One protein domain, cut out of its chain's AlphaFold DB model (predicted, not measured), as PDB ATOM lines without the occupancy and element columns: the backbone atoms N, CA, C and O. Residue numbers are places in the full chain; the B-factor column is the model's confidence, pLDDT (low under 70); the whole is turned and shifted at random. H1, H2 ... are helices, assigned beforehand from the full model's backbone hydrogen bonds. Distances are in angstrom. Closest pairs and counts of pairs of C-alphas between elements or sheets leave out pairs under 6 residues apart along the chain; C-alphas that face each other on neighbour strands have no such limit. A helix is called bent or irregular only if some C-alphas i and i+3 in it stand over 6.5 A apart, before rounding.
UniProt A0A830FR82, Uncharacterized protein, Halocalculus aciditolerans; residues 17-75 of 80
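AT A GLANCE: This is residues 17 to 75 of the 80 residues of an uncharacterized protein of Halocalculus aciditolerans (UniProt A0A830FR82). One long helix, H2, makes the length of this model like a beam, and a short helix sits near each of its ends: H1 crosses near its first end, while H3 makes a corner with its last end and slants partly back. H1 and H3 stay apart, leaving an open bracket whose middle stretch of H2 is bare. The printed part has 59 residues with three named helices, H1, H2, H3 in that order, and no named strand; the class is all helix. The whole is loose, with a radius of gyration of the C-alphas of 14.7 A, and only just elongated, spanning 43 by 22 by 16 A.

IN THESE COORDINATES: Find C-alpha 18 at (311.562, 367.251, 374.428); from there H1 runs through residues 18 to 25. Next look at C-alpha 33 at (296.766, 377.008, 369.009), where H2, residues 33 to 59, begins its 39.7 A. H3, residues 63 to 73, covers 15.1 A and ends at C-alpha 73, (324.491, 381.815, 385.280).

HOW THE PARTS SIT: H1 touches H2, which meets it with residues 36 to 40 alone; their closest C-alphas, of Ile 23 and Arg 36, are 6.3 A apart. Their lines are only just about perpendicular, at 71 degrees. Near residue 49 H2 has a kink of 30 degrees; it is neither bent nor irregular, but only just: C-alphas 48 and 51 are 6.0 A apart. H2 and H3 touch only at the corner, H2 with residues 54 to 58 alone; the closest C-alphas, of Asp 58 and Gly 64, are 4.7 A apart. They run opposite ways at a steep tilt of 51 degrees. Each O i to N i+4 pair is within hydrogen-bond range in H1 and H3, and 20 of 23 in H2.

THE WHOLE: The two farthest C-alphas, of Asp 30 and Gly 61, are 43.0 A apart. The printed part has no cut; the link from H1 to H2 is short, that from H2 to H3 tight. Residues 44 to 52 of H2 stand free, as do residues 69 to 75, of which 69 to 73 belong to H3. The mean pLDDT of the printed part is 87.9; residues 74 to 75 are under 70.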
ATOM      1  N   THR A  17     309.563 367.890 378.883       89.00
ATOM      2  CA  THR A  17     309.869 366.885 377.857       89.00
ATOM      3  C   THR A  17     310.410 367.551 376.591       89.00
ATOM      4  O   THR A  17     310.183 368.739 376.366       89.00
ATOM      5  N   GLU A  18     311.086 366.780 375.737       87.50
ATOM      6  CA  GLU A  18     311.562 367.251 374.428       87.50
ATOM      7  C   GLU A  18     310.424 367.883 373.625       87.50
ATOM      8  O   GLU A  18     310.507 369.044 373.248       87.50
ATOM      9  N   ARG A  19     309.293 367.178 373.518       88.12
ATOM     10  CA  ARG A  19     308.125 367.687 372.797       88.12
ATOM     11  C   ARG A  19     307.538 368.954 373.420       88.12
ATOM     12  O   ARG A  19     307.088 369.833 372.697       88.12
ATOM     13  N   GLU A  20     307.504 369.057 374.750       91.31
ATOM     14  CA  GLU A  20     307.053 370.285 375.420       91.31
ATOM     15  C   GLU A  20     307.990 371.468 375.129       91.31
ATOM     16  O   GLU A  20     307.494 372.588 375.021       91.31
ATOM     17  N   ARG A  21     309.306 371.244 374.962       90.75
ATOM     18  CA  ARG A  21     310.240 372.302 374.539       90.75
ATOM     19  C   ARG A  21     309.904 372.804 373.143       90.75
ATOM     20  O   ARG A  21     309.670 374.001 373.022       90.75
ATOM     21  N   ASP A  22     309.756 371.908 372.166       90.94
ATOM     22  CA  ASP A  22     309.425 372.276 370.778       90.94
ATOM     23  C   ASP A  22     308.129 373.107 370.697       90.94
ATOM     24  O   ASP A  22     307.997 374.057 369.926       90.94
ATOM     25  N   ILE A  23     307.137 372.759 371.524       92.44
ATOM     26  CA  ILE A  23     305.847 373.461 371.569       92.44
ATOM     27  C   ILE A  23     305.994 374.885 372.122       92.44
ATOM     28  O   ILE A  23     305.326 375.813 371.650       92.44
ATOM     29  N   VAL A  24     306.829 375.069 373.146       89.81
ATOM     30  CA  VAL A  24     307.026 376.376 373.789       89.81
ATOM     31  C   VAL A  24     307.954 377.267 372.968       89.81
ATOM     32  O   VAL A  24     307.647 378.452 372.827       89.81
ATOM     33  N   SER A  25     309.026 376.713 372.393       89.00
ATOM     34  CA  SER A  25     309.941 377.431 371.493       89.00
ATOM     35  C   SER A  25     309.267 377.849 370.184       89.00
ATOM     36  O   SER A  25     309.700 378.808 369.550       89.00
ATOM     37  N   GLY A  26     308.159 377.195 369.821       87.81
ATOM     38  CA  GLY A  26     307.426 377.463 368.587       87.81
ATOM     39  C   GLY A  26     307.959 376.684 367.387       87.81
ATOM     40  O   GLY A  26     307.570 376.987 366.270       87.81
ATOM     41  N   GLU A  27     308.813 375.687 367.618       87.88
ATOM     42  CA  GLU A  27     309.337 374.769 366.596       87.88
ATOM     43  C   GLU A  27     308.327 373.671 366.220       87.88
ATOM     44  O   GLU A  27     308.485 372.978 365.217       87.88
ATOM     45  N   ALA A  28     307.274 373.480 367.020       87.12
ATOM     46  CA  ALA A  28     306.186 372.571 366.686       87.12
ATOM     47  C   ALA A  28     305.160 373.250 365.757       87.12
ATOM     48  O   ALA A  28     304.191 373.843 366.230       87.12
ATOM     49  N   ASP A  29     305.337 373.100 364.444       84.75
ATOM     50  CA  ASP A  29     304.393 373.609 363.434       84.75
ATOM     51  C   ASP A  29     303.128 372.734 363.286       84.75
ATOM     52  O   ASP A  29     302.075 373.199 362.851       84.75
ATOM     53  N   ASP A  30     303.194 371.459 363.688       90.31
ATOM     54  CA  ASP A  30     302.119 370.467 363.503       90.31
ATOM     55  C   ASP A  30     301.049 370.460 364.619       90.31
ATOM     56  O   ASP A  30     300.443 369.419 364.898       90.31
ATOM     57  N   ILE A  31     300.830 371.571 365.328       90.94
ATOM     58  CA  ILE A  31     299.892 371.624 366.463       90.94
ATOM     59  C   ILE A  31     298.896 372.779 366.374       90.94
ATOM     60  O   ILE A  31     299.143 373.808 365.759       90.94
ATOM     61  N   THR A  32     297.749 372.616 367.035       91.81
ATOM     62  CA  THR A  32     296.737 373.673 367.124       91.81
ATOM     63  C   THR A  32     297.102 374.708 368.186       91.81
ATOM     64  O   THR A  32     297.722 374.384 369.205       91.81
ATOM     65  N   ASP A  33     296.628 375.944 368.006       89.25
ATOM     66  CA  ASP A  33     296.766 377.008 369.009       89.25
ATOM     67  C   ASP A  33     296.171 376.611 370.365       89.25
ATOM     68  O   ASP A  33     296.728 376.928 371.417       89.25
ATOM     69  N   GLU A  34     295.065 375.862 370.360       93.44
ATOM     70  CA  GLU A  34     294.449 375.343 371.580       93.44
ATOM     71  C   GLU A  34     295.388 374.377 372.315       93.44
ATOM     72  O   GLU A  34     295.584 374.498 373.527       93.44
ATOM     73  N   TYR A  35     296.017 373.447 371.594       90.94
ATOM     74  CA  TYR A  35     296.957 372.501 372.188       90.94
ATOM     75  C   TYR A  35     298.219 373.200 372.705       90.94
ATOM     76  O   TYR A  35     298.701 372.890 373.802       90.94
ATOM     77  N   ARG A  36     298.716 374.202 371.969       91.50
ATOM     78  CA  ARG A  36     299.815 375.066 372.417       91.50
ATOM     79  C   ARG A  36     299.454 375.778 373.718       91.50
ATOM     80  O   ARG A  36     300.210 375.712 374.688       91.50
ATOM     81  N   TYR A  37     298.276 376.397 373.772       92.69
ATOM     82  CA  TYR A  37     297.785 377.104 374.953       92.69
ATOM     83  C   TYR A  37     297.662 376.177 376.167       92.69
ATOM     84  O   TYR A  37     298.148 376.503 377.253       92.69
ATOM     85  N   GLN A  38     297.067 374.995 375.990       94.81
ATOM     86  CA  GLN A  38     296.954 373.997 377.054       94.81
ATOM     87  C   GLN A  38     298.328 373.550 377.562       94.81
ATOM     88  O   GLN A  38     298.523 373.418 378.771       94.81
ATOM     89  N   THR A  39     299.288 373.350 376.660       93.81
ATOM     90  CA  THR A  39     300.657 372.957 377.015       93.81
ATOM     91  C   THR A  39     301.338 374.041 377.847       93.81
ATOM     92  O   THR A  39     301.815 373.761 378.945       93.81
ATOM     93  N   VAL A  40     301.288 375.300 377.401       93.44
ATOM     94  CA  VAL A  40     301.837 376.443 378.152       93.44
ATOM     95  C   VAL A  40     301.162 376.591 379.517       93.44
ATOM     96  O   VAL A  40     301.832 376.836 380.520       93.44
ATOM     97  N   SER A  41     299.841 376.408 379.587       94.44
ATOM     98  CA  SER A  41     299.089 376.462 380.842       94.44
ATOM     99  C   SER A  41     299.570 375.402 381.839       94.44
ATOM    100  O   SER A  41     299.879 375.729 382.985       94.44
ATOM    101  N   ARG A  42     299.746 374.152 381.390       92.62
ATOM    102  CA  ARG A  42     300.281 373.064 382.228       92.62
ATOM    103  C   ARG A  42     301.697 373.357 382.717       92.62
ATOM    104  O   ARG A  42     302.006 373.084 383.874       92.62
ATOM    105  N   ILE A  43     302.541 373.924 381.857       92.75
ATOM    106  CA  ILE A  43     303.915 374.296 382.213       92.75
ATOM    107  C   ILE A  43     303.915 375.397 383.273       92.75
ATOM    108  O   ILE A  43     304.647 375.287 384.251       92.75
ATOM    109  N   ARG A  44     303.044 376.407 383.158       91.56
ATOM    110  CA  ARG A  44     302.889 377.440 384.195       91.56
ATOM    111  C   ARG A  44     302.492 376.850 385.544       91.56
ATOM    112  O   ARG A  44     303.072 377.227 386.556       91.56
ATOM    113  N   SER A  45     301.555 375.905 385.568       91.44
ATOM    114  CA  SER A  45     301.199 375.207 386.809       91.44
ATOM    115  C   SER A  45     302.361 374.388 387.377       91.44
ATOM    116  O   SER A  45     302.483 374.272 388.590       91.44
ATOM    117  N   ARG A  46     303.226 373.827 386.523       90.50
ATOM    118  CA  ARG A  46     304.436 373.110 386.954       90.50
ATOM    119  C   ARG A  46     305.465 374.071 387.557       90.50
ATOM    120  O   ARG A  46     306.001 373.772 388.611       90.50
ATOM    121  N   LEU A  47     305.672 375.233 386.936       90.00
ATOM    122  CA  LEU A  47     306.566 376.280 387.441       90.00
ATOM    123  C   LEU A  47     306.138 376.807 388.814       90.00
ATOM    124  O   LEU A  47     306.992 377.026 389.658       90.00
ATOM    125  N   GLN A  48     304.835 376.953 389.067       89.81
ATOM    126  CA  GLN A  48     304.340 377.367 390.390       89.81
ATOM    127  C   GLN A  48     304.707 376.374 391.500       89.81
ATOM    128  O   GLN A  48     304.909 376.778 392.633       89.81
ATOM    129  N   ARG A  49     304.819 375.082 391.178       89.69
ATOM    130  CA  ARG A  49     305.228 374.048 392.141       89.69
ATOM    131  C   ARG A  49     306.739 373.986 392.346       89.69
ATOM    132  O   ARG A  49     307.188 373.418 393.330       89.69
ATOM    133  N   LEU A  50     307.508 374.564 391.421       88.06
ATOM    134  CA  LEU A  50     308.961 374.605 391.524       88.06
ATOM    135  C   LEU A  50     309.408 375.435 392.734       88.06
ATOM    136  O   LEU A  50     310.482 375.187 393.259       88.06
ATOM    137  N   GLU A  51     308.592 376.392 393.183       84.69
ATOM    138  CA  GLU A  51     308.843 377.156 394.410       84.69
ATOM    139  C   GLU A  51     308.915 376.234 395.637       84.69
ATOM    140  O   GLU A  51     309.923 376.247 396.345       84.69
ATOM    141  N   ASP A  52     307.916 375.362 395.816       89.31
ATOM    142  CA  ASP A  52     307.898 374.361 396.890       89.31
ATOM    143  C   ASP A  52     309.073 373.372 396.756       89.31
ATOM    144  O   ASP A  52     309.703 372.986 397.743       89.31
ATOM    145  N   ASP A  53     309.387 372.962 395.519       90.50
ATOM    146  CA  ASP A  53     310.504 372.055 395.247       90.50
ATOM    147  C   ASP A  53     311.851 372.709 395.611       90.50
ATOM    148  O   ASP A  53     312.713 372.054 396.192       90.50
ATOM    149  N   ILE A  54     312.034 374.002 395.320       88.88
ATOM    150  CA  ILE A  54     313.239 374.763 395.677       88.88
ATOM    151  C   ILE A  54     313.394 374.861 397.197       88.88
ATOM    152  O   ILE A  54     314.495 374.639 397.696       88.88
ATOM    153  N   GLU A  55     312.316 375.137 397.936       88.31
ATOM    154  CA  GLU A  55     312.358 375.172 399.405       88.31
ATOM    155  C   GLU A  55     312.793 373.813 399.979       88.31
ATOM    156  O   GLU A  55     313.642 373.742 400.873       88.31
ATOM    157  N   ALA A  56     312.276 372.714 399.421       89.50
ATOM    158  CA  ALA A  56     312.689 371.369 399.806       89.50
ATOM    159  C   ALA A  56     314.163 371.082 399.461       89.50
ATOM    160  O   ALA A  56     314.859 370.422 400.236       89.50
ATOM    161  N   LEU A  57     314.655 371.575 398.321       89.19
ATOM    162  CA  LEU A  57     316.058 371.434 397.919       89.19
ATOM    163  C   LEU A  57     316.999 372.233 398.832       89.19
ATOM    164  O   LEU A  57     318.038 371.703 399.224       89.19
ATOM    165  N   ASP A  58     316.620 373.454 399.220       87.62
ATOM    166  CA  ASP A  58     317.371 374.283 400.176       87.62
ATOM    167  C   ASP A  58     317.429 373.636 401.568       87.62
ATOM    168  O   ASP A  58     318.452 373.688 402.255       87.62
ATOM    169  N   ALA A  59     316.355 372.964 401.992       87.25
ATOM    170  CA  ALA A  59     316.339 372.237 403.260       87.25
ATOM    171  C   ALA A  59     317.357 371.077 403.298       87.25
ATOM    172  O   ALA A  59     317.803 370.673 404.376       87.25
ATOM    173  N   HIS A  60     317.742 370.550 402.133       80.06
ATOM    174  CA  HIS A  60     318.690 369.448 401.978       80.06
ATOM    175  C   HIS A  60     320.126 369.899 401.637       80.06
ATOM    176  O   HIS A  60     320.931 369.077 401.195       80.06
ATOM    177  N   GLY A  61     320.480 371.161 401.908       78.62
ATOM    178  CA  GLY A  61     321.833 371.700 401.735       78.62
ATOM    179  C   GLY A  61     321.921 372.650 400.546       78.62
ATOM    180  O   GLY A  61     321.060 373.502 400.362       78.62
ATOM    181  N   ASP A  62     322.964 372.514 399.729       82.25
ATOM    182  CA  ASP A  62     323.272 373.490 398.673       82.25
ATOM    183  C   ASP A  62     322.557 373.223 397.332       82.25
ATOM    184  O   ASP A  62     322.790 373.936 396.360       82.25
ATOM    185  N   LEU A  63     321.662 372.230 397.254       88.31
ATOM    186  CA  LEU A  63     321.010 371.829 395.996       88.31
ATOM    187  C   LEU A  63     320.134 372.933 395.391       88.31
ATOM    188  O   LEU A  63     320.068 373.077 394.171       88.31
ATOM    189  N   GLY A  64     319.452 373.721 396.225       89.12
ATOM    190  CA  GLY A  64     318.678 374.857 395.734       89.12
ATOM    191  C   GLY A  64     319.573 375.996 395.236       89.12
ATOM    192  O   GLY A  64     319.201 376.689 394.289       89.12
ATOM    193  N   ASN A  65     320.770 376.174 395.806       87.06
ATOM    194  CA  ASN A  65     321.770 377.108 395.276       87.06
ATOM    195  C   ASN A  65     322.309 376.618 393.928       87.06
ATOM    196  O   ASN A  65     322.298 377.385 392.975       87.06
ATOM    197  N   GLU A  66     322.652 375.333 393.808       89.31
ATOM    198  CA  GLU A  66     323.116 374.737 392.547       89.31
ATOM    199  C   GLU A  66     322.081 374.897 391.421       89.31
ATOM    200  O   GLU A  66     322.420 375.280 390.300       89.31
ATOM    201  N   LEU A  67     320.792 374.681 391.715       88.56
ATOM    202  CA  LEU A  67     319.722 374.917 390.744       88.56
ATOM    203  C   LEU A  67     319.638 376.394 390.324       88.56
ATOM    204  O   LEU A  67     319.457 376.682 389.139       88.56
ATOM    205  N   ARG A  68     319.752 377.327 391.278       88.12
ATOM    206  CA  ARG A  68     319.739 378.769 390.990       88.12
ATOM    207  C   ARG A  68     320.951 379.182 390.173       88.12
ATOM    208  O   ARG A  68     320.770 379.954 389.242       88.12
ATOM    209  N   ASP A  69     322.130 378.643 390.459       89.06
ATOM    210  CA  ASP A  69     323.337 378.899 389.678       89.06
ATOM    211  C   ASP A  69     323.137 378.430 388.233       89.06
ATOM    212  O   ASP A  69     323.310 379.216 387.310       89.06
ATOM    213  N   ILE A  70     322.627 377.215 388.003       89.19
ATOM    214  CA  ILE A  70     322.350 376.720 386.642       89.19
ATOM    215  C   ILE A  70     321.379 377.638 385.878       89.19
ATOM    216  O   ILE A  70     321.535 377.829 384.673       89.19
ATOM    217  N   VAL A  71     320.354 378.185 386.535       87.19
ATOM    218  CA  VAL A  71     319.345 379.043 385.884       87.19
ATOM    219  C   VAL A  71     319.842 380.482 385.694       87.19
ATOM    220  O   VAL A  71     319.606 381.080 384.644       87.19
ATOM    221  N   CYS A  72     320.509 381.049 386.696       86.19
ATOM    222  CA  CYS A  72     320.950 382.441 386.706       86.19
ATOM    223  C   CYS A  72     322.263 382.654 385.944       86.19
ATOM    224  O   CYS A  72     322.408 383.691 385.302       86.19
ATOM    225  N   ASP A  73     323.195 381.699 385.967       76.25
ATOM    226  CA  ASP A  73     324.491 381.815 385.280       76.25
ATOM    227  C   ASP A  73     324.303 381.792 383.753       76.25
ATOM    228  O   ASP A  73     324.870 382.612 383.041       76.25
ATOM    229  N   GLN A  74     323.332 381.013 383.256       59.03
ATOM    230  CA  GLN A  74     322.917 381.028 381.842       59.03
ATOM    231  C   GLN A  74     322.323 382.368 381.364       59.03
ATOM    232  O   GLN A  74     322.132 382.562 380.163       59.03
ATOM    233  N   SER A  75     322.001 383.295 382.272       53.53
ATOM    234  CA  SER A  75     321.477 384.622 381.917       53.53
ATOM    235  C   SER A  75     322.583 385.649 381.639       53.53
ATOM    236  O   SER A  75     322.278 386.735 381.154       53.53
TER     237      SER A  75